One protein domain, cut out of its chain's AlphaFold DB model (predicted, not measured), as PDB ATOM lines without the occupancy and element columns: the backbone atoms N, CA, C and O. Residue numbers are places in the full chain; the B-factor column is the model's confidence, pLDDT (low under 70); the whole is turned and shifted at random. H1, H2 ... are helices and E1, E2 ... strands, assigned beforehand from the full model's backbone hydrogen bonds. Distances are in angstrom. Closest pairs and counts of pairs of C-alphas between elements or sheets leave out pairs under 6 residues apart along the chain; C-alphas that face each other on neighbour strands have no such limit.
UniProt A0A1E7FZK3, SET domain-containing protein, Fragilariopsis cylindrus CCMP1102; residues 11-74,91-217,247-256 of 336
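Overview. This is residues 11 to 74, 91 to 217 and 247 to 256 of the 336 residues of the protein "SET domain-containing protein" of Fragilariopsis cylindrus CCMP1102 (UniProt A0A1E7FZK3). Three small sheets make the body, with the four-stranded sheet E5-E4-E7-E6 toward one end and the three-stranded sheet E3-E9-E8 and the hairpin E1 and E2 toward the other. Helices H4, H5 and H6 lie off one side of this body and H1 off the opposite side, with long unnamed links between the parts. The printed part has 201 residues, in the order H1 E1 E2 E3 E4 E5 H2 H3 E6 E7 H4 E8 E9 H5 H6; each sheet is antiparallel. The class is mixed, helices and strands, with 98 residues in named elements, under half. The whole is compact, with a radius of gyration of the C-alphas of 16.9 A and spans of 47 by 46 by 30 A.

Along the chain. The largest sheet holds E5, residues 91 to 97, 18.0 A long; E4, 65 to 70, 16.8 A; E7, 127 to 130; and E6, 120 to 122. The next holds E3, 57 to 60; E9, 185 to 189; and E8, 174 to 178. E1 is residues 32 to 36 and E2 44 to 48. H1, 11 to 19, begins at C-alpha 11 (268.566, 250.686, 361.101). H2 is 108 to 111 and H3 114 to 117. H4, 158 to 171, is 19.8 A long, and H5, 205 to 217, 18.7 A. H6, 247 to 256, ends at C-alpha 256 (295.684, 248.067, 352.900).

Arrangement. In the largest sheet N 66 and O 96 of E4 and E5 are 2.8 A apart, N 67 and O 128 of E4 and E7 2.8 A, and N 121 and O 129 of the hairpin E6 and E7 2.9 A. H1, with residues 17 to 18, and H2 only graze this sheet; H3 is only just not on it, with 4 pairs of C-alphas within 10 A. In the next sheet N 58 and O 187 of E3 and E9 are 2.7 A apart, and N 177 and O 186 of the hairpin E8 and E9 2.8 A. In the hairpin E1 and E2, N 33 and O 47 are 2.8 A apart. Residues 46 to 47 of E2 pair with 198 to 199, antiparallel. H5 and H6 touch, closest at the C-alphas of Gly 206 and Ile 251, 6.8 A, at a shallow tilt of 29 degrees, opposite ways. H4 and H5 only just touch, with 3 pairs of C-alphas within 8 A, the closest Arg 161 and Glu 205, 7.2 A. Every O i to N i+4 pair is within hydrogen-bond range in H1, H4 and H6, and 8 of 9 in H5; H2 and H3 are too short for one.

Size, cuts and confidence. The C-alphas of Asp 73 and Lys 195 are farthest apart, 48.8 A. Residues 75 to 90 and 218 to 246 are not printed; the gaps are 11.8 A from C-alpha 74 to 91 and 14.9 A from 217 to 247. The links H1 to E1, E7 to H4 and E9 to H5 are long. The mean pLDDT of the printed part is 90.2; residues 11 to 12, 16, 74, 137 and 247 to 256 are under 70.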
ATOM      1  N   GLU A  11     269.506 249.889 361.890       64.62
ATOM      2  CA  GLU A  11     268.566 250.686 361.101       64.62
ATOM      3  C   GLU A  11     269.268 251.779 360.281       64.62
ATOM      4  O   GLU A  11     268.942 251.974 359.109       64.62
ATOM      5  N   ASP A  12     270.292 252.429 360.840       63.97
ATOM      6  CA  ASP A  12     271.046 253.465 360.127       63.97
ATOM      7  C   ASP A  12     271.847 252.888 358.948       63.97
ATOM      8  O   ASP A  12     271.976 253.522 357.903       63.97
ATOM      9  N   HIS A  13     272.355 251.657 359.079       70.62
ATOM     10  CA  HIS A  13     273.097 250.996 358.004       70.62
ATOM     11  C   HIS A  13     272.188 250.675 356.811       70.62
ATOM     12  O   HIS A  13     272.559 250.903 355.660       70.62
ATOM     13  N   GLU A  14     270.985 250.152 357.066       74.69
ATOM     14  CA  GLU A  14     270.022 249.877 355.999       74.69
ATOM     15  C   GLU A  14     269.537 251.172 355.333       74.69
ATOM     16  O   GLU A  14     269.390 251.221 354.109       74.69
ATOM     17  N   LEU A  15     269.364 252.243 356.111       72.94
ATOM     18  CA  LEU A  15     269.029 253.558 355.578       72.94
ATOM     19  C   LEU A  15     270.146 254.110 354.681       72.94
ATOM     20  O   LEU A  15     269.858 254.515 353.558       72.94
ATOM     21  N   CYS A  16     271.410 254.067 355.113       68.12
ATOM     22  CA  CYS A  16     272.545 254.489 354.288       68.12
ATOM     23  C   CYS A  16     272.632 253.684 352.984       68.12
ATOM     24  O   CYS A  16     272.833 254.262 351.918       68.12
ATOM     25  N   LEU A  17     272.418 252.366 353.039       75.62
ATOM     26  CA  LEU A  17     272.391 251.515 351.847       75.62
ATOM     27  C   LEU A  17     271.261 251.882 350.882       75.62
ATOM     28  O   LEU A  17     271.466 251.878 349.668       75.62
ATOM     29  N   ARG A  18     270.072 252.208 351.402       74.81
ATOM     30  CA  ARG A  18     268.964 252.682 350.566       74.81
ATOM     31  C   ARG A  18     269.282 254.036 349.960       74.81
ATOM     32  O   ARG A  18     269.075 254.210 348.766       74.81
ATOM     33  N   LEU A  19     269.842 254.964 350.728       76.62
ATOM     34  CA  LEU A  19     270.176 256.289 350.219       76.62
ATOM     35  C   LEU A  19     271.297 256.246 349.161       76.62
ATOM     36  O   LEU A  19     271.186 256.953 348.163       76.62
ATOM     37  N   LEU A  20     272.268 255.328 349.282       77.31
ATOM     38  CA  LEU A  20     273.273 255.021 348.243       77.31
ATOM     39  C   LEU A  20     272.674 254.578 346.905       77.31
ATOM     40  O   LEU A  20     273.353 254.616 345.881       77.31
ATOM     41  N   SER A  21     271.412 254.156 346.921       74.75
ATOM     42  CA  SER A  21     270.655 253.700 345.759       74.75
ATOM     43  C   SER A  21     269.665 254.764 345.241       74.75
ATOM     44  O   SER A  21     268.912 254.518 344.298       74.75
ATOM     45  N   THR A  22     269.649 255.961 345.841       84.19
ATOM     46  CA  THR A  22     268.765 257.065 345.435       84.19
ATOM     47  C   THR A  22     269.487 258.118 344.599       84.19
ATOM     48  O   THR A  22     270.711 258.245 344.617       84.19
ATOM     49  N   ARG A  23     268.701 258.892 343.843       90.62
ATOM     50  CA  ARG A  23     269.168 260.066 343.104       90.62
ATOM     51  C   ARG A  23     268.351 261.296 343.490       90.62
ATOM     52  O   ARG A  23     267.141 261.216 343.692       90.62
ATOM     53  N   PHE A  24     269.000 262.451 343.517       90.56
ATOM     54  CA  PHE A  24     268.375 263.753 343.666       90.56
ATOM     55  C   PHE A  24     267.735 264.152 342.334       90.56
ATOM     56  O   PHE A  24     268.418 264.610 341.422       90.56
ATOM     57  N   SER A  25     266.415 264.002 342.223       86.94
ATOM     58  CA  SER A  25     265.660 264.253 340.985       86.94
ATOM     59  C   SER A  25     265.786 265.679 340.437       86.94
ATOM     60  O   SER A  25     265.583 265.906 339.247       86.94
ATOM     61  N   GLU A  26     266.108 266.650 341.292       90.06
ATOM     62  CA  GLU A  26     266.237 268.065 340.926       90.06
ATOM     63  C   GLU A  26     267.695 268.527 340.793       90.06
ATOM     64  O   GLU A  26     267.958 269.686 340.465       90.06
ATOM     65  N   LEU A  27     268.666 267.639 341.033       92.88
ATOM     66  CA  LEU A  27     270.072 268.006 340.973       92.88
ATOM     67  C   LEU A  27     270.513 268.159 339.517       92.88
ATOM     68  O   LEU A  27     270.663 267.190 338.780       92.88
ATOM     69  N   GLN A  28     270.787 269.398 339.115       94.25
ATOM     70  CA  GLN A  28     271.284 269.726 337.781       94.25
ATOM     71  C   GLN A  28     272.676 270.344 337.873       94.25
ATOM     72  O   GLN A  28     272.837 271.566 337.897       94.25
ATOM     73  N   LEU A  29     273.711 269.503 337.925       95.56
ATOM     74  CA  LEU A  29     275.085 269.998 337.990       95.56
ATOM     75  C   LEU A  29     275.538 270.565 336.643       95.56
ATOM     76  O   LEU A  29     276.161 271.628 336.626       95.56
ATOM     77  N   ASN A  30     275.209 269.894 335.530       95.38
ATOM     78  CA  ASN A  30     275.556 270.298 334.158       95.38
ATOM     79  C   ASN A  30     277.046 270.662 333.979       95.38
ATOM     80  O   ASN A  30     277.392 271.521 333.165       95.38
ATOM     81  N   ARG A  31     277.939 270.041 334.762       97.88
ATOM     82  CA  ARG A  31     279.386 270.335 334.812       97.88
ATOM     83  C   ARG A  31     280.218 269.402 333.945       97.88
ATOM     84  O   ARG A  31     281.361 269.727 333.629       97.88
ATOM     85  N   CYS A  32     279.651 268.281 333.520       97.88
ATOM     86  CA  CYS A  32     280.343 267.298 332.709       97.88
ATOM     87  C   CYS A  32     279.470 266.720 331.595       97.88
ATOM     88  O   CYS A  32     278.252 266.867 331.583       97.88
ATOM     89  N   THR A  33     280.124 266.066 330.642       97.00
ATOM     90  CA  THR A  33     279.515 265.321 329.536       97.00
ATOM     91  C   THR A  33     280.313 264.045 329.295       97.00
ATOM     92  O   THR A  33     281.524 264.033 329.517       97.00
ATOM     93  N   VAL A  34     279.645 262.988 328.835       96.31
ATOM     94  CA  VAL A  34     280.290 261.727 328.451       96.31
ATOM     95  C   VAL A  34     280.527 261.721 326.946       96.31
ATOM     96  O   VAL A  34     279.643 262.092 326.173       96.31
ATOM     97  N   ARG A  35     281.732 261.343 326.525       96.44
ATOM     98  CA  ARG A  35     282.147 261.240 325.114       96.44
ATOM     99  C   ARG A  35     283.400 260.366 325.013       96.44
ATOM    100  O   ARG A  35     283.933 259.978 326.045       96.44
ATOM    101  N   ASN A  36     283.869 260.035 323.810       97.19
ATOM    102  CA  ASN A  36     285.058 259.185 323.651       97.19
ATOM    103  C   ASN A  36     286.270 259.777 324.387       97.19
ATOM    104  O   ASN A  36     286.563 260.965 324.234       97.19
ATOM    105  N   SER A  37     286.951 258.939 325.168       97.25
ATOM    106  CA  SER A  37     288.152 259.302 325.920       97.25
ATOM    107  C   SER A  37     289.295 259.711 324.987       97.25
ATOM    108  O   SER A  37     289.390 259.252 323.846       97.25
ATOM    109  N   THR A  38     290.187 260.568 325.485       96.75
ATOM    110  CA  THR A  38     291.461 260.888 324.827       96.75
ATOM    111  C   THR A  38     292.503 259.782 325.000       96.75
ATOM    112  O   THR A  38     293.490 259.752 324.263       96.75
ATOM    113  N   ILE A  39     292.279 258.849 325.931       94.25
ATOM    114  CA  ILE A  39     293.131 257.679 326.136       94.25
ATOM    115  C   ILE A  39     292.872 256.675 325.000       94.25
ATOM    116  O   ILE A  39     291.722 256.270 324.789       94.25
ATOM    117  N   PRO A  40     293.909 256.220 324.269       92.50
ATOM    118  CA  PRO A  40     293.750 255.186 323.255       92.50
ATOM    119  C   PRO A  40     293.114 253.923 323.844       92.50
ATOM    120  O   PRO A  40     293.635 253.354 324.797       92.50
ATOM    121  N   ASN A  41     292.000 253.475 323.256       90.31
ATOM    122  CA  ASN A  41     291.192 252.345 323.738       90.31
ATOM    123  C   ASN A  41     290.553 252.536 325.130       90.31
ATOM    124  O   ASN A  41     290.034 251.576 325.686       90.31
ATOM    125  N   GLY A  42     290.508 253.761 325.664       91.50
ATOM    126  CA  GLY A  42     289.866 254.061 326.952       91.50
ATOM    127  C   GLY A  42     288.332 254.067 326.917       91.50
ATOM    128  O   GLY A  42     287.694 254.330 327.928       91.50
ATOM    129  N   GLY A  43     287.716 253.809 325.759       93.75
ATOM    130  CA  GLY A  43     286.263 253.844 325.600       93.75
ATOM    131  C   GLY A  43     285.692 255.249 325.803       93.75
ATOM    132  O   GLY A  43     286.138 256.209 325.171       93.75
ATOM    133  N   ASN A  44     284.686 255.364 326.668       95.38
ATOM    134  CA  ASN A  44     284.102 256.646 327.050       95.38
ATOM    135  C   ASN A  44     284.889 257.282 328.203       95.38
ATOM    136  O   ASN A  44     285.416 256.593 329.067       95.38
ATOM    137  N   GLY A  45     284.932 258.607 328.218       96.62
ATOM    138  CA  GLY A  45     285.498 259.419 329.284       96.62
ATOM    139  C   GLY A  45     284.534 260.517 329.719       96.62
ATOM    140  O   GLY A  45     283.593 260.883 328.999       96.62
ATOM    141  N   LEU A  46     284.789 261.062 330.903       97.81
ATOM    142  CA  LEU A  46     284.064 262.198 331.452       97.81
ATOM    143  C   LEU A  46     284.800 263.495 331.119       97.81
ATOM    144  O   LEU A  46     286.004 263.588 331.301       97.81
ATOM    145  N   PHE A  47     284.099 264.520 330.644       98.44
ATOM    146  CA  PHE A  47     284.724 265.781 330.241       98.44
ATOM    147  C   PHE A  47     283.996 266.985 330.800       98.44
ATOM    148  O   PHE A  47     282.767 267.014 330.803       98.44
ATOM    149  N   ALA A  48     284.745 268.019 331.170       98.62
ATOM    150  CA  ALA A  48     284.190 269.258 331.690       98.62
ATOM    151  C   ALA A  48     283.379 270.007 330.613       98.62
ATOM    152  O   ALA A  48     283.888 270.324 329.536       98.62
ATOM    153  N   SER A  49     282.114 270.324 330.896       98.12
ATOM    154  CA  SER A  49     281.226 271.086 329.995       98.12
ATOM    155  C   SER A  49     281.508 272.599 330.034       98.12
ATOM    156  O   SER A  49     281.169 273.343 329.106       98.12
ATOM    157  N   ARG A  50     282.164 273.055 331.105       98.25
ATOM    158  CA  ARG A  50     282.622 274.424 331.365       98.25
ATOM    159  C   ARG A  50     283.909 274.397 332.186       98.25
ATOM    160  O   ARG A  50     284.374 273.329 332.555       98.25
ATOM    161  N   ASN A  51     284.466 275.565 332.493       98.56
ATOM    162  CA  ASN A  51     285.544 275.645 333.473       98.56
ATOM    163  C   ASN A  51     285.009 275.238 334.860       98.56
ATOM    164  O   ASN A  51     283.922 275.680 335.252       98.56
ATOM    165  N   ILE A  52     285.770 274.414 335.576       98.69
ATOM    166  CA  ILE A  52     285.472 273.903 336.920       98.69
ATOM    167  C   ILE A  52     286.611 274.330 337.843       98.69
ATOM    168  O   ILE A  52     287.781 274.225 337.470       98.69
ATOM    169  N   LYS A  53     286.277 274.839 339.028       98.56
ATOM    170  CA  LYS A  53     287.272 275.276 340.011       98.56
ATOM    171  C   LYS A  53     287.713 274.146 340.927       98.56
ATOM    172  O   LYS A  53     286.939 273.238 341.211       98.56
ATOM    173  N   ASN A  54     288.949 274.220 341.417       98.38
ATOM    174  CA  ASN A  54     289.409 273.336 342.487       98.38
ATOM    175  C   ASN A  54     288.423 273.359 343.675       98.38
ATOM    176  O   ASN A  54     287.997 274.431 344.107       98.38
ATOM    177  N   GLY A  55     288.064 272.183 344.189       97.88
ATOM    178  CA  GLY A  55     287.087 272.002 345.264       97.88
ATOM    179  C   GLY A  55     285.626 271.996 344.809       97.88
ATOM    180  O   GLY A  55     284.732 271.780 345.624       97.88
ATOM    181  N   GLU A  56     285.345 272.210 343.525       98.25
ATOM    182  CA  GLU A  56     283.981 272.212 343.007       98.25
ATOM    183  C   GLU A  56     283.461 270.782 342.768       98.25
ATOM    184  O   GLU A  56     284.132 269.957 342.145       98.25
ATOM    185  N   LEU A  57     282.236 270.492 343.229       98.06
ATOM    186  CA  LEU A  57     281.538 269.235 342.932       98.06
ATOM    187  C   LEU A  57     281.318 269.096 341.418       98.06
ATOM    188  O   LEU A  57     280.777 269.995 340.791       98.06
ATOM    189  N   ILE A  58     281.704 267.985 340.812       98.31
ATOM    190  CA  ILE A  58     281.588 267.758 339.367       98.31
ATOM    191  C   ILE A  58     280.297 267.001 339.063       98.31
ATOM    192  O   ILE A  58     279.448 267.479 338.315       98.31
ATOM    193  N   THR A  59     280.178 265.817 339.653       97.94
ATOM    194  CA  THR A  59     279.111 264.837 339.448       97.94
ATOM    195  C   THR A  59     279.049 263.927 340.673       97.94
ATOM    196  O   THR A  59     279.946 263.949 341.514       97.94
ATOM    197  N   LEU A  60     278.017 263.105 340.768       96.69
ATOM    198  CA  LEU A  60     277.884 262.015 341.720       96.69
ATOM    199  C   LEU A  60     278.108 260.664 341.033       96.69
ATOM    200  O   LEU A  60     278.063 260.543 339.802       96.69
ATOM    201  N   TYR A  61     278.375 259.648 341.843       96.06
ATOM    202  CA  TYR A  61     278.350 258.251 341.436       96.06
ATOM    203  C   TYR A  61     276.898 257.759 341.363       96.06
ATOM    204  O   TYR A  61     276.132 258.055 342.276       96.06
ATOM    205  N   PRO A  62     276.492 257.041 340.299       94.56
ATOM    206  CA  PRO A  62     275.081 256.731 340.028       94.56
ATOM    207  C   PRO A  62     274.396 255.789 341.020       94.56
ATOM    208  O   PRO A  62     273.176 255.868 341.142       94.56
ATOM    209  N   GLY A  63     275.145 254.891 341.672       93.38
ATOM    210  CA  GLY A  63     274.580 253.926 342.621       93.38
ATOM    211  C   GLY A  63     273.537 252.993 341.993       93.38
ATOM    212  O   GLY A  63     272.529 252.682 342.620       93.38
ATOM    213  N   ASP A  64     273.739 252.560 340.743       94.94
ATOM    214  CA  ASP A  64     272.778 251.706 340.027       94.94
ATOM    215  C   ASP A  64     272.608 250.342 340.706       94.94
ATOM    216  O   ASP A  64     271.519 249.760 340.686       94.94
ATOM    217  N   ALA A  65     273.671 249.860 341.351       95.31
ATOM    218  CA  ALA A  65     273.605 248.772 342.310       95.31
ATOM    219  C   ALA A  65     274.575 248.991 343.478       95.31
ATOM    220  O   ALA A  65     275.623 249.617 343.328       95.31
ATOM    221  N   VAL A  66     274.240 248.414 344.627       94.88
ATOM    222  CA  VAL A  66     275.068 248.333 345.830       94.88
ATOM    223  C   VAL A  66     275.340 246.857 346.106       94.88
ATOM    224  O   VAL A  66     274.406 246.059 346.193       94.88
ATOM    225  N   ILE A  67     276.612 246.484 346.230       94.19
ATOM    226  CA  ILE A  67     277.038 245.123 346.567       94.19
ATOM    227  C   ILE A  67     277.466 245.085 348.028       94.19
ATOM    228  O   ILE A  67     278.322 245.864 348.449       94.19
ATOM    229  N   ILE A  68     276.911 244.121 348.764       92.75
ATOM    230  CA  ILE A  68     277.267 243.835 350.152       92.75
ATOM    231  C   ILE A  68     278.054 242.528 350.202       92.75
ATOM    232  O   ILE A  68     277.667 241.521 349.599       92.75
ATOM    233  N   ARG A  69     279.171 242.554 350.923       92.62
ATOM    234  CA  ARG A  69     280.081 241.433 351.137       92.62
ATOM    235  C   ARG A  69     280.192 241.114 352.614       92.62
ATOM    236  O   ARG A  69     280.054 241.997 353.453       92.62
ATOM    237  N   LYS A  70     280.491 239.853 352.913       90.81
ATOM    238  CA  LYS A  70     280.843 239.398 354.257       90.81
ATOM    239  C   LYS A  70     282.153 238.622 354.208       90.81
ATOM    240  O   LYS A  70     282.359 237.800 353.312       90.81
ATOM    241  N   ASN A  71     283.026 238.880 355.176       85.44
ATOM    242  CA  ASN A  71     284.230 238.087 355.385       85.44
ATOM    243  C   ASN A  71     283.849 236.796 356.123       85.44
ATOM    244  O   ASN A  71     283.175 236.856 357.150       85.44
ATOM    245  N   GLU A  72     284.282 235.631 355.630       80.38
ATOM    246  CA  GLU A  72     283.944 234.338 356.259       80.38
ATOM    247  C   GLU A  72     284.484 234.219 357.701       80.38
ATOM    248  O   GLU A  72     283.967 233.441 358.501       80.38
ATOM    249  N   ASP A  73     285.491 235.021 358.056       74.50
ATOM    250  CA  ASP A  73     286.185 234.949 359.345       74.50
ATOM    251  C   ASP A  73     285.427 235.615 360.512       74.50
ATOM    252  O   ASP A  73     285.809 235.438 361.672       74.50
ATOM    253  N   GLU A  74     284.355 236.369 360.244       67.81
ATOM    254  CA  GLU A  74     283.617 237.095 361.291       67.81
ATOM    255  C   GLU A  74     282.668 236.210 362.111       67.81
ATOM    256  O   GLU A  74     282.345 236.554 363.247       67.81
ATOM    257  N   LEU A  91     282.531 236.923 350.363       89.25
ATOM    258  CA  LEU A  91     281.317 236.387 349.764       89.25
ATOM    259  C   LEU A  91     280.330 237.530 349.531       89.25
ATOM    260  O   LEU A  91     280.036 238.286 350.457       89.25
ATOM    261  N   ILE A  92     279.797 237.649 348.313       93.19
ATOM    262  CA  ILE A  92     278.694 238.574 348.030       93.19
ATOM    263  C   ILE A  92     277.442 238.017 348.699       93.19
ATOM    264  O   ILE A  92     276.934 236.971 348.299       93.19
ATOM    265  N   THR A  93     276.958 238.706 349.725       92.81
ATOM    266  CA  THR A  93     275.785 238.289 350.498       92.81
ATOM    267  C   THR A  93     274.507 238.936 349.995       92.81
ATOM    268  O   THR A  93     273.434 238.362 350.163       92.81
ATOM    269  N   ASN A  94     274.601 240.121 349.381       93.81
ATOM    270  CA  ASN A  94     273.433 240.840 348.895       93.81
ATOM    271  C   ASN A  94     273.765 241.799 347.742       93.81
ATOM    272  O   ASN A  94     274.890 242.294 347.626       93.81
ATOM    273  N   VAL A  95     272.755 242.084 346.919       94.06
ATOM    274  CA  VAL A  95     272.783 243.098 345.861       94.06
ATOM    275  C   VAL A  95     271.499 243.915 345.944       94.06
ATOM    276  O   VAL A  95     270.402 243.376 345.819       94.06
ATOM    277  N   MET A  96     271.639 245.224 346.129       94.06
ATOM    278  CA  MET A  96     270.529 246.177 346.114       94.06
ATOM    279  C   MET A  96     270.606 247.008 344.839       94.06
ATOM    280  O   MET A  96     271.695 247.372 344.414       94.06
ATOM    281  N   PHE A  97     269.470 247.311 344.220       94.12
ATOM    282  CA  PHE A  97     269.423 248.145 343.018       94.12
ATOM    283  C   PHE A  97     268.924 249.539 343.345       94.12
ATOM    284  O   PHE A  97     268.064 249.684 344.211       94.12
ATOM    285  N   GLY A  98     269.411 250.514 342.582       91.81
ATOM    286  CA  GLY A  98     268.912 251.880 342.609       91.81
ATOM    287  C   GLY A  98     267.408 251.965 342.376       91.81
ATOM    288  O   GLY A  98     266.861 251.265 341.517       91.81
ATOM    289  N   ASP A  99     266.733 252.856 343.100       90.75
ATOM    290  CA  ASP A  99     265.296 253.087 342.920       90.75
ATOM    291  C   ASP A  99     264.972 253.640 341.528       90.75
ATOM    292  O   ASP A  99     263.909 253.359 340.974       90.75
ATOM    293  N   HIS A 100     265.927 254.341 340.916       90.75
ATOM    294  CA  HIS A 100     265.854 254.819 339.535       90.75
ATOM    295  C   HIS A 100     266.012 253.712 338.481       90.75
ATOM    296  O   HIS A 100     265.866 253.993 337.292       90.75
ATOM    297  N   ILE A 101     266.316 252.471 338.879       92.62
ATOM    298  CA  ILE A 101     266.410 251.329 337.965       92.62
ATOM    299  C   ILE A 101     265.058 250.623 337.874       92.62
ATOM    300  O   ILE A 101     264.544 250.084 338.861       92.62
ATOM    301  N   ASP A 102     264.517 250.572 336.657       94.50
ATOM    302  CA  ASP A 102     263.304 249.828 336.314       94.50
ATOM    303  C   ASP A 102     263.401 248.365 336.780       94.50
ATOM    304  O   ASP A 102     264.406 247.691 336.552       94.50
ATOM    305  N   ILE A 103     262.329 247.822 337.372       95.50
ATOM    306  CA  ILE A 103     262.313 246.461 337.954       95.50
ATOM    307  C   ILE A 103     262.763 245.388 336.948       95.50
ATOM    308  O   ILE A 103     263.511 244.480 337.300       95.50
ATOM    309  N   LYS A 104     262.359 245.509 335.676       96.38
ATOM    310  CA  LYS A 104     262.736 244.574 334.595       96.38
ATOM    311  C   LYS A 104     264.246 244.553 334.304       96.38
ATOM    312  O   LYS A 104     264.749 243.583 333.735       96.38
ATOM    313  N   ASP A 105     264.950 245.617 334.681       95.62
ATOM    314  CA  ASP A 105     266.376 245.817 334.455       95.62
ATOM    315  C   ASP A 105     267.211 245.515 335.708       95.62
ATOM    316  O   ASP A 105     268.439 245.578 335.652       95.62
ATOM    317  N   ARG A 106     266.579 245.119 336.822       95.06
ATOM    318  CA  ARG A 106     267.244 244.705 338.068       95.06
ATOM    319  C   ARG A 106     267.742 243.255 337.985       95.06
ATOM    320  O   ARG A 106     267.199 242.353 338.617       95.06
ATOM    321  N   LYS A 107     268.760 243.008 337.153       96.25
ATOM    322  CA  LYS A 107     269.284 241.658 336.856       96.25
ATOM    323  C   LYS A 107     270.636 241.402 337.516       96.25
ATOM    324  O   LYS A 107     271.635 241.910 337.022       96.25
ATOM    325  N   ILE A 108     270.672 240.582 338.571       95.56
ATOM    326  CA  ILE A 108     271.893 240.278 339.351       95.56
ATOM    327  C   ILE A 108     273.051 239.825 338.458       95.56
ATOM    328  O   ILE A 108     274.140 240.391 338.530       95.56
ATOM    329  N   ASP A 109     272.797 238.886 337.548       94.62
ATOM    330  CA  ASP A 109     273.831 238.345 336.661       94.62
ATOM    331  C   ASP A 109     274.513 239.421 335.810       94.62
ATOM    332  O   ASP A 109     275.678 239.271 335.455       94.62
ATOM    333  N   ARG A 110     273.820 240.531 335.513       94.00
ATOM    334  CA  ARG A 110     274.378 241.644 334.739       94.00
ATOM    335  C   ARG A 110     275.443 242.396 335.533       94.00
ATOM    336  O   ARG A 110     276.553 242.542 335.034       94.00
ATOM    337  N   ILE A 111     275.155 242.832 336.761       94.69
ATOM    338  CA  ILE A 111     276.133 243.606 337.552       94.69
ATOM    339  C   ILE A 111     277.291 242.765 338.090       94.69
ATOM    340  O   ILE A 111     278.327 243.316 338.455       94.69
ATOM    341  N   LEU A 112     277.151 241.438 338.114       92.44
ATOM    342  CA  LEU A 112     278.237 240.534 338.494       92.44
ATOM    343  C   LEU A 112     279.167 240.167 337.324       92.44
ATOM    344  O   LEU A 112     280.162 239.477 337.544       92.44
ATOM    345  N   THR A 113     278.893 240.649 336.106       91.31
ATOM    346  CA  THR A 113     279.809 240.498 334.963       91.31
ATOM    347  C   THR A 113     281.126 241.236 335.184       91.31
ATOM    348  O   THR A 113     281.171 242.283 335.833       91.31
ATOM    349  N   TYR A 114     282.202 240.727 334.582       88.44
ATOM    350  CA  TYR A 114     283.515 241.372 334.615       88.44
ATOM    351  C   TYR A 114     283.456 242.816 334.096       88.44
ATOM    352  O   TYR A 114     284.029 243.724 334.695       88.44
ATOM    353  N   GLU A 115     282.683 243.045 333.036       89.50
ATOM    354  CA  GLU A 115     282.495 244.349 332.410       89.50
ATOM    355  C   GLU A 115     281.769 245.341 333.321       89.50
ATOM    356  O   GLU A 115     282.125 246.513 333.327       89.50
ATOM    357  N   SER A 116     280.785 244.903 334.115       91.81
ATOM    358  CA  SER A 116     280.064 245.797 335.038       91.81
ATOM    359  C   SER A 116     280.872 246.096 336.298       91.81
ATOM    360  O   SER A 116     280.894 247.233 336.763       91.81
ATOM    361  N   ARG A 117     281.627 245.111 336.803       91.75
ATOM    362  CA  ARG A 117     282.641 245.317 337.858       91.75
ATOM    363  C   ARG A 117     283.781 246.239 337.385       91.75
ATOM    364  O   ARG A 117     284.484 246.832 338.198       91.75
ATOM    365  N   GLY A 118     283.878 246.420 336.063       92.19
ATOM    366  CA  GLY A 118     284.361 247.599 335.337       92.19
ATOM    367  C   GLY A 118     284.277 248.922 336.089       92.19
ATOM    368  O   GLY A 118     285.253 249.661 336.206       92.19
ATOM    369  N   TYR A 119     283.070 249.165 336.576       94.69
ATOM    370  CA  TYR A 119     282.532 250.435 337.019       94.69
ATOM    371  C   TYR A 119     282.060 250.311 338.461       94.69
ATOM    372  O   TYR A 119     280.964 250.734 338.812       94.69
ATOM    373  N   GLU A 120     282.863 249.645 339.278       94.38
ATOM    374  CA  GLU A 120     282.646 249.504 340.704       94.38
ATOM    375  C   GLU A 120     283.549 250.476 341.465       94.38
ATOM    376  O   GLU A 120     284.717 250.657 341.118       94.38
ATOM    377  N   THR A 121     283.040 251.063 342.545       92.69
ATOM    378  CA  THR A 121     283.867 251.752 343.535       92.69
ATOM    379  C   THR A 121     283.602 251.182 344.925       92.69
ATOM    380  O   THR A 121     282.457 251.041 345.363       92.69
ATOM    381  N   GLU A 122     284.676 250.789 345.605       91.81
ATOM    382  CA  GLU A 122     284.634 250.296 346.981       91.81
ATOM    383  C   GLU A 122     284.443 251.474 347.938       91.81
ATOM    384  O   GLU A 122     285.222 252.428 347.916       91.81
ATOM    385  N   LEU A 123     283.427 251.400 348.797       89.25
ATOM    386  CA  LEU A 123     283.227 252.377 349.872       89.25
ATOM    387  C   LEU A 123     283.973 251.951 351.136       89.25
ATOM    388  O   LEU A 123     284.547 252.779 351.838       89.25
ATOM    389  N   ASN A 124     283.953 250.648 351.415       88.94
ATOM    390  CA  ASN A 124     284.677 249.992 352.496       88.94
ATOM    391  C   ASN A 124     284.850 248.495 352.171       88.94
ATOM    392  O   ASN A 124     284.498 248.046 351.081       88.94
ATOM    393  N   ASP A 125     285.371 247.716 353.121       86.69
ATOM    394  CA  ASP A 125     285.672 246.288 352.930       86.69
ATOM    395  C   ASP A 125     284.424 245.423 352.659       86.69
ATOM    396  O   ASP A 125     284.523 244.339 352.083       86.69
ATOM    397  N   SER A 126     283.240 245.895 353.057       89.38
ATOM    398  CA  SER A 126     281.971 245.166 352.947       89.38
ATOM    399  C   SER A 126     281.017 245.751 351.908       89.38
ATOM    400  O   SER A 126     280.066 245.081 351.523       89.38
ATOM    401  N   ILE A 127     281.235 246.979 351.437       91.25
ATOM    402  CA  ILE A 127     280.284 247.699 350.584       91.25
ATOM    403  C   ILE A 127     280.994 248.277 349.372       91.25
ATOM    404  O   ILE A 127     281.993 248.990 349.481       91.25
ATOM    405  N   SER A 128     280.407 248.043 348.207       93.31
ATOM    406  CA  SER A 128     280.737 248.778 346.993       93.31
ATOM    407  C   SER A 128     279.486 249.208 346.249       93.31
ATOM    408  O   SER A 128     278.398 248.668 346.455       93.31
ATOM    409  N   ILE A 129     279.649 250.189 345.372       94.69
ATOM    410  CA  ILE A 129     278.589 250.680 344.495       94.69
ATOM    411  C   ILE A 129     279.031 250.550 343.042       94.69
ATOM    412  O   ILE A 129     280.218 250.655 342.733       94.69
ATOM    413  N   ILE A 130     278.073 250.309 342.153       95.31
ATOM    414  CA  ILE A 130     278.293 250.110 340.722       95.31
ATOM    415  C   ILE A 130     277.545 251.182 339.935       95.31
ATOM    416  O   ILE A 130     276.389 251.486 340.229       95.31
ATOM    417  N   GLY A 131     278.219 251.744 338.932       95.31
ATOM    418  CA  GLY A 131     277.584 252.485 337.849       95.31
ATOM    419  C   GLY A 131     277.479 251.606 336.620       95.31
ATOM    420  O   GLY A 131     278.488 251.243 336.032       95.31
ATOM    421  N   ASP A 132     276.272 251.214 336.249       93.81
ATOM    422  CA  ASP A 132     276.063 250.283 335.154       93.81
ATOM    423  C   ASP A 132     276.150 251.037 333.814       93.81
ATOM    424  O   ASP A 132     275.275 251.846 333.487       93.81
ATOM    425  N   PRO A 133     277.183 250.759 332.996       91.00
ATOM    426  CA  PRO A 133     277.479 251.531 331.792       91.00
ATOM    427  C   PRO A 133     276.435 251.344 330.685       91.00
ATOM    428  O   PRO A 133     276.482 252.057 329.679       91.00
ATOM    429  N   THR A 134     275.528 250.366 330.825       90.25
ATOM    430  CA  THR A 134     274.429 250.149 329.877       90.25
ATOM    431  C   THR A 134     273.345 251.213 330.011       90.25
ATOM    432  O   THR A 134     272.625 251.480 329.042       90.25
ATOM    433  N   PHE A 135     273.265 251.879 331.165       86.12
ATOM    434  CA  PHE A 135     272.435 253.058 331.334       86.12
ATOM    435  C   PHE A 135     273.207 254.281 330.857       86.12
ATOM    436  O   PHE A 135     274.010 254.872 331.574       86.12
ATOM    437  N   ILE A 136     272.936 254.676 329.612       70.06
ATOM    438  CA  ILE A 136     273.435 255.944 329.080       70.06
ATOM    439  C   ILE A 136     272.948 257.056 330.016       70.06
ATOM    440  O   ILE A 136     271.739 257.161 330.258       70.06
ATOM    441  N   PRO A 137     273.845 257.901 330.543       65.88
ATOM    442  CA  PRO A 137     273.438 258.900 331.503       65.88
ATOM    443  C   PRO A 137     272.699 260.023 330.779       65.88
ATOM    444  O   PRO A 137     273.298 260.918 330.186       65.88
ATOM    445  N   TYR A 138     271.370 259.989 330.852       78.44
ATOM    446  CA  TYR A 138     270.551 261.172 330.584       78.44
ATOM    447  C   TYR A 138     270.793 262.255 331.642       78.44
ATOM    448  O   TYR A 138     270.617 263.441 331.372       78.44
ATOM    449  N   ASP A 139     271.234 261.842 332.831       91.88
ATOM    450  CA  ASP A 139     271.503 262.714 333.958       91.88
ATOM    451  C   ASP A 139     273.010 262.896 334.167       91.88
ATOM    452  O   ASP A 139     273.702 262.037 334.718       91.88
ATOM    453  N   THR A 140     273.516 264.049 333.726       94.44
ATOM    454  CA  THR A 140     274.935 264.405 333.877       94.44
ATOM    455  C   THR A 140     275.370 264.603 335.327       94.44
ATOM    456  O   THR A 140     276.571 264.673 335.581       94.44
ATOM    457  N   SER A 141     274.432 264.672 336.274       96.00
ATOM    458  CA  SER A 141     274.737 264.733 337.700       96.00
ATOM    459  C   SER A 141     275.173 263.381 338.273       96.00
ATOM    460  O   SER A 141     275.657 263.369 339.398       96.00
ATOM    461  N   TYR A 142     275.055 262.270 337.530       96.06
ATOM    462  CA  TYR A 142     275.351 260.904 337.999       96.06
ATOM    463  C   TYR A 142     276.291 260.118 337.057       96.06
ATOM    464  O   TYR A 142     276.087 258.943 336.758       96.06
ATOM    465  N   CYS A 143     277.359 260.764 336.584       96.56
ATOM    466  CA  CYS A 143     278.303 260.225 335.597       96.56
ATOM    467  C   CYS A 143     279.695 259.866 336.142       96.56
ATOM    468  O   CYS A 143     280.594 259.613 335.338       96.56
ATOM    469  N   ALA A 144     279.921 259.851 337.461       97.12
ATOM    470  CA  ALA A 144     281.279 259.690 338.010       97.12
ATOM    471  C   ALA A 144     281.980 258.396 337.553       97.12
ATOM    472  O   ALA A 144     283.194 258.380 337.377       97.12
ATOM    473  N   HIS A 145     281.220 257.327 337.307       96.38
ATOM    474  CA  HIS A 145     281.744 256.040 336.849       96.38
ATOM    475  C   HIS A 145     282.404 256.082 335.452       96.38
ATOM    476  O   HIS A 145     283.116 255.151 335.101       96.38
ATOM    477  N   TYR A 146     282.227 257.154 334.667       97.00
ATOM    478  CA  TYR A 146     282.902 257.335 333.371       97.00
ATOM    479  C   TYR A 146     284.249 258.077 333.451       97.00
ATOM    480  O   TYR A 146     284.871 258.308 332.414       97.00
ATOM    481  N   ALA A 147     284.696 258.526 334.627       97.56
ATOM    482  CA  ALA A 147     285.981 259.220 334.747       97.56
ATOM    483  C   ALA A 147     287.139 258.220 334.733       97.56
ATOM    484  O   ALA A 147     287.219 257.389 335.626       97.56
ATOM    485  N   ASN A 148     288.047 258.337 333.763       97.19
ATOM    486  CA  ASN A 148     289.180 257.423 333.589       97.19
ATOM    487  C   ASN A 148     290.356 257.728 334.533       97.19
ATOM    488  O   ASN A 148     290.459 258.818 335.083       97.19
ATOM    489  N   ASP A 149     291.315 256.804 334.636       94.88
ATOM    490  CA  ASP A 149     292.514 256.958 335.482       94.88
ATOM    491  C   ASP A 149     293.539 257.976 334.952       94.88
ATOM    492  O   ASP A 149     294.432 258.434 335.660       94.88
ATOM    493  N   GLY A 150     293.449 258.341 333.670       95.12
ATOM    494  CA  GLY A 150     294.467 259.174 333.015       95.12
ATOM    495  C   GLY A 150     295.804 258.453 332.792       95.12
ATOM    496  O   GLY A 150     296.731 259.038 332.234       95.12
ATOM    497  N   ALA A 151     295.913 257.188 333.200       95.00
ATOM    498  CA  ALA A 151     297.048 256.302 332.992       95.00
ATOM    499  C   ALA A 151     296.564 254.850 332.861       95.00
ATOM    500  O   ALA A 151     295.423 254.532 333.187       95.00
ATOM    501  N   TYR A 152     297.437 253.971 332.377       91.88
ATOM    502  CA  TYR A 152     297.132 252.560 332.161       91.88
ATOM    503  C   TYR A 152     298.267 251.682 332.686       91.88
ATOM    504  O   TYR A 152     299.438 252.007 332.471       91.88
ATOM    505  N   LEU A 153     297.922 250.582 333.358       93.25
ATOM    506  CA  LEU A 153     298.864 249.573 333.838       93.25
ATOM    507  C   LEU A 153     298.461 248.208 333.277       93.25
ATOM    508  O   LEU A 153     297.366 247.724 333.545       93.25
ATOM    509  N   ASN A 154     299.358 247.598 332.506       90.56
ATOM    510  CA  ASN A 154     299.123 246.336 331.799       90.56
ATOM    511  C   ASN A 154     300.079 245.211 332.188       90.56
ATOM    512  O   ASN A 154     300.083 244.167 331.540       90.56
ATOM    513  N   ASP A 155     300.901 245.430 333.208       91.25
ATOM    514  CA  ASP A 155     301.911 244.475 333.636       91.25
ATOM    515  C   ASP A 155     302.161 244.594 335.147       91.25
ATOM    516  O   ASP A 155     301.893 245.633 335.756       91.25
ATOM    517  N   PHE A 156     302.687 243.528 335.745       89.94
ATOM    518  CA  PHE A 156     303.138 243.477 337.137       89.94
ATOM    519  C   PHE A 156     304.549 244.051 337.321       89.94
ATOM    520  O   PHE A 156     304.964 244.281 338.460       89.94
ATOM    521  N   ASP A 157     305.276 244.292 336.226       94.00
ATOM    522  CA  ASP A 157     306.629 244.848 336.240       94.00
ATOM    523  C   ASP A 157     306.734 246.147 337.064       94.00
ATOM    524  O   ASP A 157     305.949 247.089 336.912       94.00
ATOM    525  N   ALA A 158     307.750 246.216 337.928       93.38
ATOM    526  CA  ALA A 158     307.953 247.340 338.841       93.38
ATOM    527  C   ALA A 158     308.195 248.667 338.100       93.38
ATOM    528  O   ALA A 158     307.708 249.711 338.533       93.38
ATOM    529  N   THR A 159     308.885 248.633 336.956       95.50
ATOM    530  CA  THR A 159     309.121 249.831 336.136       95.50
ATOM    531  C   THR A 159     307.811 250.326 335.527       95.50
ATOM    532  O   THR A 159     307.531 251.525 335.541       95.50
ATOM    533  N   LYS A 160     306.964 249.415 335.026       94.31
ATOM    534  CA  LYS A 160     305.628 249.754 334.509       94.31
ATOM    535  C   LYS A 160     304.722 250.332 335.592       94.31
ATOM    536  O   LYS A 160     304.025 251.310 335.321       94.31
ATOM    537  N   ARG A 161     304.770 249.787 336.809       94.44
ATOM    538  CA  ARG A 161     304.036 250.315 337.972       94.44
ATOM    539  C   ARG A 161     304.467 251.734 338.331       94.44
ATOM    540  O   ARG A 161     303.605 252.583 338.531       94.44
ATOM    541  N   GLU A 162     305.768 252.015 338.336       95.44
ATOM    542  CA  GLU A 162     306.286 253.360 338.620       95.44
ATOM    543  C   GLU A 162     305.869 254.381 337.548       95.44
ATOM    544  O   GLU A 162     305.437 255.495 337.862       95.44
ATOM    545  N   VAL A 163     305.922 253.986 336.270       95.62
ATOM    546  CA  VAL A 163     305.437 254.815 335.154       95.62
ATOM    547  C   VAL A 163     303.938 255.086 335.290       95.62
ATOM    548  O   VAL A 163     303.505 256.230 335.141       95.62
ATOM    549  N   TYR A 164     303.141 254.059 335.598       95.56
ATOM    550  CA  TYR A 164     301.713 254.215 335.860       95.56
ATOM    551  C   TYR A 164     301.461 255.182 337.020       95.56
ATOM    552  O   TYR A 164     300.681 256.118 336.860       95.56
ATOM    553  N   TYR A 165     302.141 255.000 338.154       95.19
ATOM    554  CA  TYR A 165     301.972 255.841 339.336       95.19
ATOM    555  C   TYR A 165     302.287 257.307 339.023       95.19
ATOM    556  O   TYR A 165     301.463 258.186 339.284       95.19
ATOM    557  N   THR A 166     303.427 257.570 338.380       95.94
ATOM    558  CA  THR A 166     303.837 258.922 337.972       95.94
ATOM    559  C   THR A 166     302.805 259.570 337.041       95.94
ATOM    560  O   THR A 166     302.430 260.734 337.224       95.94
ATOM    561  N   ASN A 167     302.293 258.818 336.065       95.69
ATOM    562  CA  ASN A 167     301.302 259.318 335.112       95.69
ATOM    563  C   ASN A 167     299.925 259.530 335.758       95.69
ATOM    564  O   ASN A 167     299.320 260.578 335.556       95.69
ATOM    565  N   SER A 168     299.435 258.588 336.570       94.50
ATOM    566  CA  SER A 168     298.147 258.715 337.266       94.50
ATOM    567  C   SER A 168     298.178 259.932 338.193       94.50
ATOM    568  O   SER A 168     297.307 260.794 338.101       94.50
ATOM    569  N   VAL A 169     299.244 260.086 338.996       92.81
ATOM    570  CA  VAL A 169     299.412 261.213 339.931       92.81
ATOM    571  C   VAL A 169     299.478 262.570 339.229       92.81
ATOM    572  O   VAL A 169     298.899 263.542 339.713       92.81
ATOM    573  N   SER A 170     300.171 262.661 338.095       95.62
ATOM    574  CA  SER A 170     300.263 263.919 337.342       95.62
ATOM    575  C   SER A 170     298.961 264.262 336.606       95.62
ATOM    576  O   SER A 170     298.592 265.442 336.512       95.62
ATOM    577  N   ASN A 171     298.222 263.251 336.142       96.50
ATOM    578  CA  ASN A 171     297.039 263.449 335.311       96.50
ATOM    579  C   ASN A 171     295.746 263.636 336.112       96.50
ATOM    580  O   ASN A 171     294.962 264.509 335.724       96.50
ATOM    581  N   TYR A 172     295.529 262.926 337.232       96.56
ATOM    582  CA  TYR A 172     294.253 263.008 337.957       96.56
ATOM    583  C   TYR A 172     293.912 264.456 338.330       96.56
ATOM    584  O   TYR A 172     294.761 265.247 338.755       96.56
ATOM    585  N   ASN A 173     292.655 264.830 338.118       98.44
ATOM    586  CA  ASN A 173     292.141 266.177 338.369       98.44
ATOM    587  C   ASN A 173     290.843 266.172 339.182       98.44
ATOM    588  O   ASN A 173     290.246 267.224 339.408       98.44
ATOM    589  N   SER A 174     290.439 264.995 339.654       98.31
ATOM    590  CA  SER A 174     289.277 264.785 340.500       98.31
ATOM    591  C   SER A 174     289.534 263.689 341.534       98.31
ATOM    592  O   SER A 174     290.480 262.906 341.414       98.31
ATOM    593  N   ALA A 175     288.700 263.654 342.567       96.94
ATOM    594  CA  ALA A 175     288.673 262.601 343.571       96.94
ATOM    595  C   ALA A 175     287.233 262.334 344.024       96.94
ATOM    596  O   ALA A 175     286.407 263.249 344.051       96.94
ATOM    597  N   ASN A 176     286.951 261.088 344.403       95.69
ATOM    598  CA  ASN A 176     285.677 260.701 345.000       95.69
ATOM    599  C   ASN A 176     285.694 260.940 346.514       95.69
ATOM    600  O   ASN A 176     286.690 260.682 347.195       95.69
ATOM    601  N   PHE A 177     284.568 261.406 347.040       93.88
ATOM    602  CA  PHE A 177     284.342 261.655 348.455       93.88
ATOM    603  C   PHE A 177     282.965 261.133 348.838       93.88
ATOM    604  O   PHE A 177     281.989 261.377 348.130       93.88
ATOM    605  N   LEU A 178     282.884 260.451 349.977       90.19
ATOM    606  CA  LEU A 178     281.601 260.206 350.620       90.19
ATOM    607  C   LEU A 178     281.079 261.547 351.150       90.19
ATOM    608  O   LEU A 178     281.809 262.261 351.843       90.19
ATOM    609  N   MET A 179     279.860 261.913 350.766       88.88
ATOM    610  CA  MET A 179     279.206 263.135 351.224       88.88
ATOM    611  C   MET A 179     278.831 263.025 352.710       88.88
ATOM    612  O   MET A 179     278.813 261.936 353.282       88.88
ATOM    613  N   GLU A 180     278.562 264.163 353.357       83.81
ATOM    614  CA  GLU A 180     278.244 264.213 354.798       83.81
ATOM    615  C   GLU A 180     276.976 263.435 355.164       83.81
ATOM    616  O   GLU A 180     276.839 262.984 356.298       83.81
ATOM    617  N   ASP A 181     276.078 263.237 354.200       78.06
ATOM    618  CA  ASP A 181     274.890 262.398 354.349       78.06
ATOM    619  C   ASP A 181     275.214 260.895 354.454       78.06
ATOM    620  O   ASP A 181     274.324 260.095 354.732       78.06
ATOM    621  N   GLY A 182     276.473 260.496 354.221       78.25
ATOM    622  CA  GLY A 182     276.906 259.099 354.197       78.25
ATOM    623  C   GLY A 182     276.270 258.280 353.070       78.25
ATOM    624  O   GLY A 182     276.386 257.056 353.057       78.25
ATOM    625  N   ALA A 183     275.592 258.947 352.141       81.38
ATOM    626  CA  ALA A 183     274.625 258.357 351.232       81.38
ATOM    627  C   ALA A 183     274.959 258.598 349.764       81.38
ATOM    628  O   ALA A 183     274.432 257.910 348.903       81.38
ATOM    629  N   HIS A 184     275.835 259.548 349.455       90.19
ATOM    630  CA  HIS A 184     276.241 259.806 348.081       90.19
ATOM    631  C   HIS A 184     277.755 259.866 347.965       90.19
ATOM    632  O   HIS A 184     278.459 260.350 348.852       90.19
ATOM    633  N   VAL A 185     278.267 259.399 346.830       93.88
ATOM    634  CA  VAL A 185     279.676 259.563 346.480       93.88
ATOM    635  C   VAL A 185     279.788 260.684 345.465       93.88
ATOM    636  O   VAL A 185     279.391 260.536 344.311       93.88
ATOM    637  N   GLY A 186     280.314 261.820 345.911       96.06
ATOM    638  CA  GLY A 186     280.571 262.977 345.070       96.06
ATOM    639  C   GLY A 186     281.971 262.948 344.480       96.06
ATOM    640  O   GLY A 186     282.948 262.697 345.178       96.06
ATOM    641  N   MET A 187     282.079 263.258 343.195       98.06
ATOM    642  CA  MET A 187     283.345 263.516 342.525       98.06
ATOM    643  C   MET A 187     283.628 265.012 342.564       98.06
ATOM    644  O   MET A 187     282.855 265.804 342.028       98.06
ATOM    645  N   VAL A 188     284.734 265.410 343.180       98.12
ATOM    646  CA  VAL A 188     285.128 266.813 343.364       98.12
ATOM    647  C   VAL A 188     286.426 267.078 342.609       98.12
ATOM    648  O   VAL A 188     287.317 266.228 342.585       98.12
ATOM    649  N   ALA A 189     286.544 268.253 341.995       98.62
ATOM    650  CA  ALA A 189     287.770 268.675 341.328       98.62
ATOM    651  C   ALA A 189     288.909 268.889 342.341       98.62
ATOM    652  O   ALA A 189     288.720 269.555 343.356       98.62
ATOM    653  N   THR A 190     290.101 268.365 342.055       97.69
ATOM    654  CA  THR A 190     291.313 268.539 342.888       97.69
ATOM    655  C   THR A 190     292.260 269.615 342.351       97.69
ATOM    656  O   THR A 190     293.236 269.982 343.006       97.69
ATOM    657  N   LYS A 191     291.979 270.122 341.148       97.81
ATOM    658  CA  LYS A 191     292.632 271.262 340.498       97.81
ATOM    659  C   LYS A 191     291.632 271.944 339.562       97.81
ATOM    660  O   LYS A 191     290.568 271.393 339.295       97.81
ATOM    661  N   ASP A 192     291.951 273.143 339.083       98.50
ATOM    662  CA  ASP A 192     291.132 273.805 338.061       98.50
ATOM    663  C   ASP A 192     291.107 272.949 336.780       98.50
ATOM    664  O   ASP A 192     292.151 272.498 336.306       98.50
ATOM    665  N   ILE A 193     289.915 272.738 336.216       98.62
ATOM    666  CA  ILE A 193     289.701 271.963 334.987       98.62
ATOM    667  C   ILE A 193     289.113 272.897 333.933       98.62
ATOM    668  O   ILE A 193     288.052 273.500 334.123       98.62
ATOM    669  N   GLY A 194     289.806 273.040 332.810       98.56
ATOM    670  CA  GLY A 194     289.339 273.832 331.680       98.56
ATOM    671  C   GLY A 194     288.161 273.171 330.967       98.56
ATOM    672  O   GLY A 194     288.058 271.946 330.894       98.56
ATOM    673  N   LYS A 195     287.287 273.985 330.371       98.56
ATOM    674  CA  LYS A 195     286.220 273.499 329.491       98.56
ATOM    675  C   LYS A 195     286.789 272.546 328.436       98.56
ATOM    676  O   LYS A 195     287.804 272.835 327.810       98.56
ATOM    677  N   ASN A 196     286.072 271.454 328.191       98.31
ATOM    678  CA  ASN A 196     286.414 270.369 327.276       98.31
ATOM    679  C   ASN A 196     287.625 269.512 327.677       98.31
ATOM    680  O   ASN A 196     287.946 268.598 326.917       98.31
ATOM    681  N   GLN A 197     288.278 269.752 328.816       98.44
ATOM    682  CA  GLN A 197     289.299 268.831 329.316       98.44
ATOM    683  C   GLN A 197     288.649 267.559 329.867       98.44
ATOM    684  O   GLN A 197     287.515 267.591 330.357       98.44
ATOM    685  N   GLU A 198     289.355 266.437 329.737       98.44
ATOM    686  CA  GLU A 198     288.936 265.171 330.334       98.44
ATOM    687  C   GLU A 198     289.133 265.225 331.851       98.44
ATOM    688  O   GLU A 198     290.063 265.853 332.364       98.44
ATOM    689  N   ILE A 199     288.203 264.609 332.561       98.62
ATOM    690  CA  ILE A 199     288.168 264.506 334.007       98.62
ATOM    691  C   ILE A 199     288.719 263.129 334.352       98.62
ATOM    692  O   ILE A 199     288.178 262.110 333.918       98.62
ATOM    693  N   PHE A 200     289.805 263.126 335.112       98.38
ATOM    694  CA  PHE A 200     290.538 261.933 335.496       98.38
ATOM    695  C   PHE A 200     290.470 261.716 337.006       98.38
ATOM    696  O   PHE A 200     290.622 262.662 337.790       98.38
ATOM    697  N   LEU A 201     290.276 260.462 337.399       96.94
ATOM    698  CA  LEU A 201     290.183 259.973 338.770       96.94
ATOM    699  C   LEU A 201     291.186 258.837 338.953       96.94
ATOM    700  O   LEU A 201     291.090 257.849 338.242       96.94
ATOM    701  N   SER A 202     292.074 258.909 339.943       95.00
ATOM    702  CA  SER A 202     293.003 257.797 340.178       95.00
ATOM    703  C   SER A 202     292.283 256.550 340.701       95.00
ATOM    704  O   SER A 202     291.626 256.613 341.744       95.00
ATOM    705  N   TYR A 203     292.422 255.415 340.009       93.56
ATOM    706  CA  TYR A 203     291.885 254.123 340.472       93.56
ATOM    707  C   TYR A 203     292.846 253.398 341.422       93.56
ATOM    708  O   TYR A 203     292.428 252.579 342.242       93.56
ATOM    709  N   GLY A 204     294.138 253.715 341.320       93.50
ATOM    710  CA  GLY A 204     295.212 253.020 342.014       93.50
ATOM    711  C   GLY A 204     295.632 251.724 341.319       93.50
ATOM    712  O   GLY A 204     294.890 251.096 340.566       93.50
ATOM    713  N   GLU A 205     296.855 251.284 341.602       93.56
ATOM    714  CA  GLU A 205     297.454 250.126 340.931       93.56
ATOM    715  C   GLU A 205     296.695 248.816 341.177       93.56
ATOM    716  O   GLU A 205     296.586 247.990 340.274       93.56
ATOM    717  N   GLY A 206     296.127 248.619 342.373       90.62
ATOM    718  CA  GLY A 206     295.447 247.366 342.701       90.62
ATOM    719  C   GLY A 206     294.206 247.112 341.858       90.62
ATOM    720  O   GLY A 206     293.897 245.952 341.592       90.62
ATOM    721  N   TYR A 207     293.546 248.170 341.375       90.50
ATOM    722  CA  TYR A 207     292.467 248.043 340.401       90.50
ATOM    723  C   TYR A 207     292.967 247.336 339.135       90.50
ATOM    724  O   TYR A 207     292.438 246.288 338.763       90.50
ATOM    725  N   TRP A 208     294.042 247.840 338.525       92.62
ATOM    726  CA  TRP A 208     294.609 247.270 337.301       92.62
ATOM    727  C   TRP A 208     295.170 245.868 337.524       92.62
ATOM    728  O   TRP A 208     294.889 244.947 336.761       92.62
ATOM    729  N   LEU A 209     295.901 245.674 338.619       90.75
ATOM    730  CA  LEU A 209     296.543 244.400 338.937       90.75
ATOM    731  C   LEU A 209     295.505 243.292 339.171       90.75
ATOM    732  O   LEU A 209     295.690 242.168 338.705       90.75
ATOM    733  N   SER A 210     294.365 243.614 339.794       85.19
ATOM    734  CA  SER A 210     293.257 242.662 339.958       85.19
ATOM    735  C   SER A 210     292.685 242.162 338.621       85.19
ATOM    736  O   SER A 210     292.259 241.005 338.514       85.19
ATOM    737  N   ARG A 211     292.726 243.001 337.579       86.31
ATOM    738  CA  ARG A 211     292.229 242.681 336.236       86.31
ATOM    739  C   ARG A 211     293.207 241.860 335.428       86.31
ATOM    740  O   ARG A 211     292.817 240.824 334.895       86.31
ATOM    741  N   ILE A 212     294.483 242.234 335.446       88.44
ATOM    742  CA  ILE A 212     295.529 241.448 334.784       88.44
ATOM    743  C   ILE A 212     295.550 240.022 335.365       88.44
ATOM    744  O   ILE A 212     295.582 239.043 334.618       88.44
ATOM    745  N   SER A 213     295.435 239.871 336.693       85.81
ATOM    746  CA  SER A 213     295.333 238.547 337.327       85.81
ATOM    747  C   SER A 213     294.113 237.742 336.864       85.81
ATOM    748  O   SER A 213     294.190 236.516 336.766       85.81
ATOM    749  N   SER A 214     292.984 238.404 336.608       81.19
ATOM    750  CA  SER A 214     291.753 237.746 336.152       81.19
ATOM    751  C   SER A 214     291.902 237.233 334.719       81.19
ATOM    752  O   SER A 214     291.575 236.077 334.439       81.19
ATOM    753  N   ASP A 215     292.502 238.036 333.841       83.62
ATOM    754  CA  ASP A 215     292.762 237.662 332.449       83.62
ATOM    755  C   ASP A 215     293.730 236.472 332.347       83.62
ATOM    756  O   ASP A 215     293.487 235.522 331.596       83.62
ATOM    757  N   LEU A 216     294.785 236.452 333.170       85.19
ATOM    758  CA  LEU A 216     295.727 235.328 333.236       85.19
ATOM    759  C   LEU A 216     295.053 234.015 333.674       85.19
ATOM    760  O   LEU A 216     295.369 232.944 333.148       85.19
ATOM    761  N   LYS A 217     294.101 234.067 334.617       80.81
ATOM    762  CA  LYS A 217     293.361 232.879 335.088       80.81
ATOM    763  C   LYS A 217     292.419 232.322 334.021       80.81
ATOM    764  O   LYS A 217     292.333 231.099 333.860       80.81
ATOM    765  N   MET A 247     303.027 238.360 344.283       69.94
ATOM    766  CA  MET A 247     303.012 239.802 344.011       69.94
ATOM    767  C   MET A 247     301.642 240.413 344.317       69.94
ATOM    768  O   MET A 247     301.563 241.444 344.980       69.94
ATOM    769  N   LEU A 248     300.544 239.772 343.900       64.19
ATOM    770  CA  LEU A 248     299.189 240.246 344.199       64.19
ATOM    771  C   LEU A 248     298.908 240.294 345.709       64.19
ATOM    772  O   LEU A 248     298.140 241.140 346.175       64.19
ATOM    773  N   THR A 249     299.493 239.373 346.474       66.44
ATOM    774  CA  THR A 249     299.370 239.340 347.935       66.44
ATOM    775  C   THR A 249     300.108 240.516 348.568       66.44
ATOM    776  O   THR A 249     299.507 241.245 349.360       66.44
ATOM    777  N   ASP A 250     301.345 240.771 348.144       65.69
ATOM    778  CA  ASP A 250     302.141 241.906 348.619       65.69
ATOM    779  C   ASP A 250     301.493 243.248 348.250       65.69
ATOM    780  O   ASP A 250     301.397 244.149 349.082       65.69
ATOM    781  N   ILE A 251     300.946 243.357 347.034       60.25
ATOM    782  CA  ILE A 251     300.229 244.545 346.547       60.25
ATOM    783  C   ILE A 251     298.992 244.834 347.398       60.25
ATOM    784  O   ILE A 251     298.765 245.974 347.794       60.25
ATOM    785  N   MET A 252     298.168 243.825 347.690       56.88
ATOM    786  CA  MET A 252     296.975 244.045 348.513       56.88
ATOM    787  C   MET A 252     297.326 244.393 349.961       56.88
ATOM    788  O   MET A 252     296.620 245.196 350.575       56.88
ATOM    789  N   SER A 253     298.428 243.846 350.484       63.00
ATOM    790  CA  SER A 253     298.957 244.230 351.793       63.00
ATOM    791  C   SER A 253     299.411 245.696 351.802       63.00
ATOM    792  O   SER A 253     298.948 246.462 352.648       63.00
ATOM    793  N   ASP A 254     300.216 246.120 350.820       59.78
ATOM    794  CA  ASP A 254     300.682 247.510 350.678       59.78
ATOM    795  C   ASP A 254     299.506 248.479 350.478       59.78
ATOM    796  O   ASP A 254     299.422 249.519 351.132       59.78
ATOM    797  N   MET A 255     298.510 248.121 349.661       51.19
ATOM    798  CA  MET A 255     297.300 248.933 349.513       51.19
ATOM    799  C   MET A 255     296.527 249.088 350.824       51.19
ATOM    800  O   MET A 255     296.088 250.195 351.138       51.19
ATOM    801  N   SER A 256     296.344 248.008 351.589       54.19
ATOM    802  CA  SER A 256     295.684 248.067 352.900       54.19
ATOM    803  C   SER A 256     296.440 248.999 353.852       54.19
ATOM    804  O   SER A 256     295.838 249.811 354.561       54.19
TER     805      SER A 256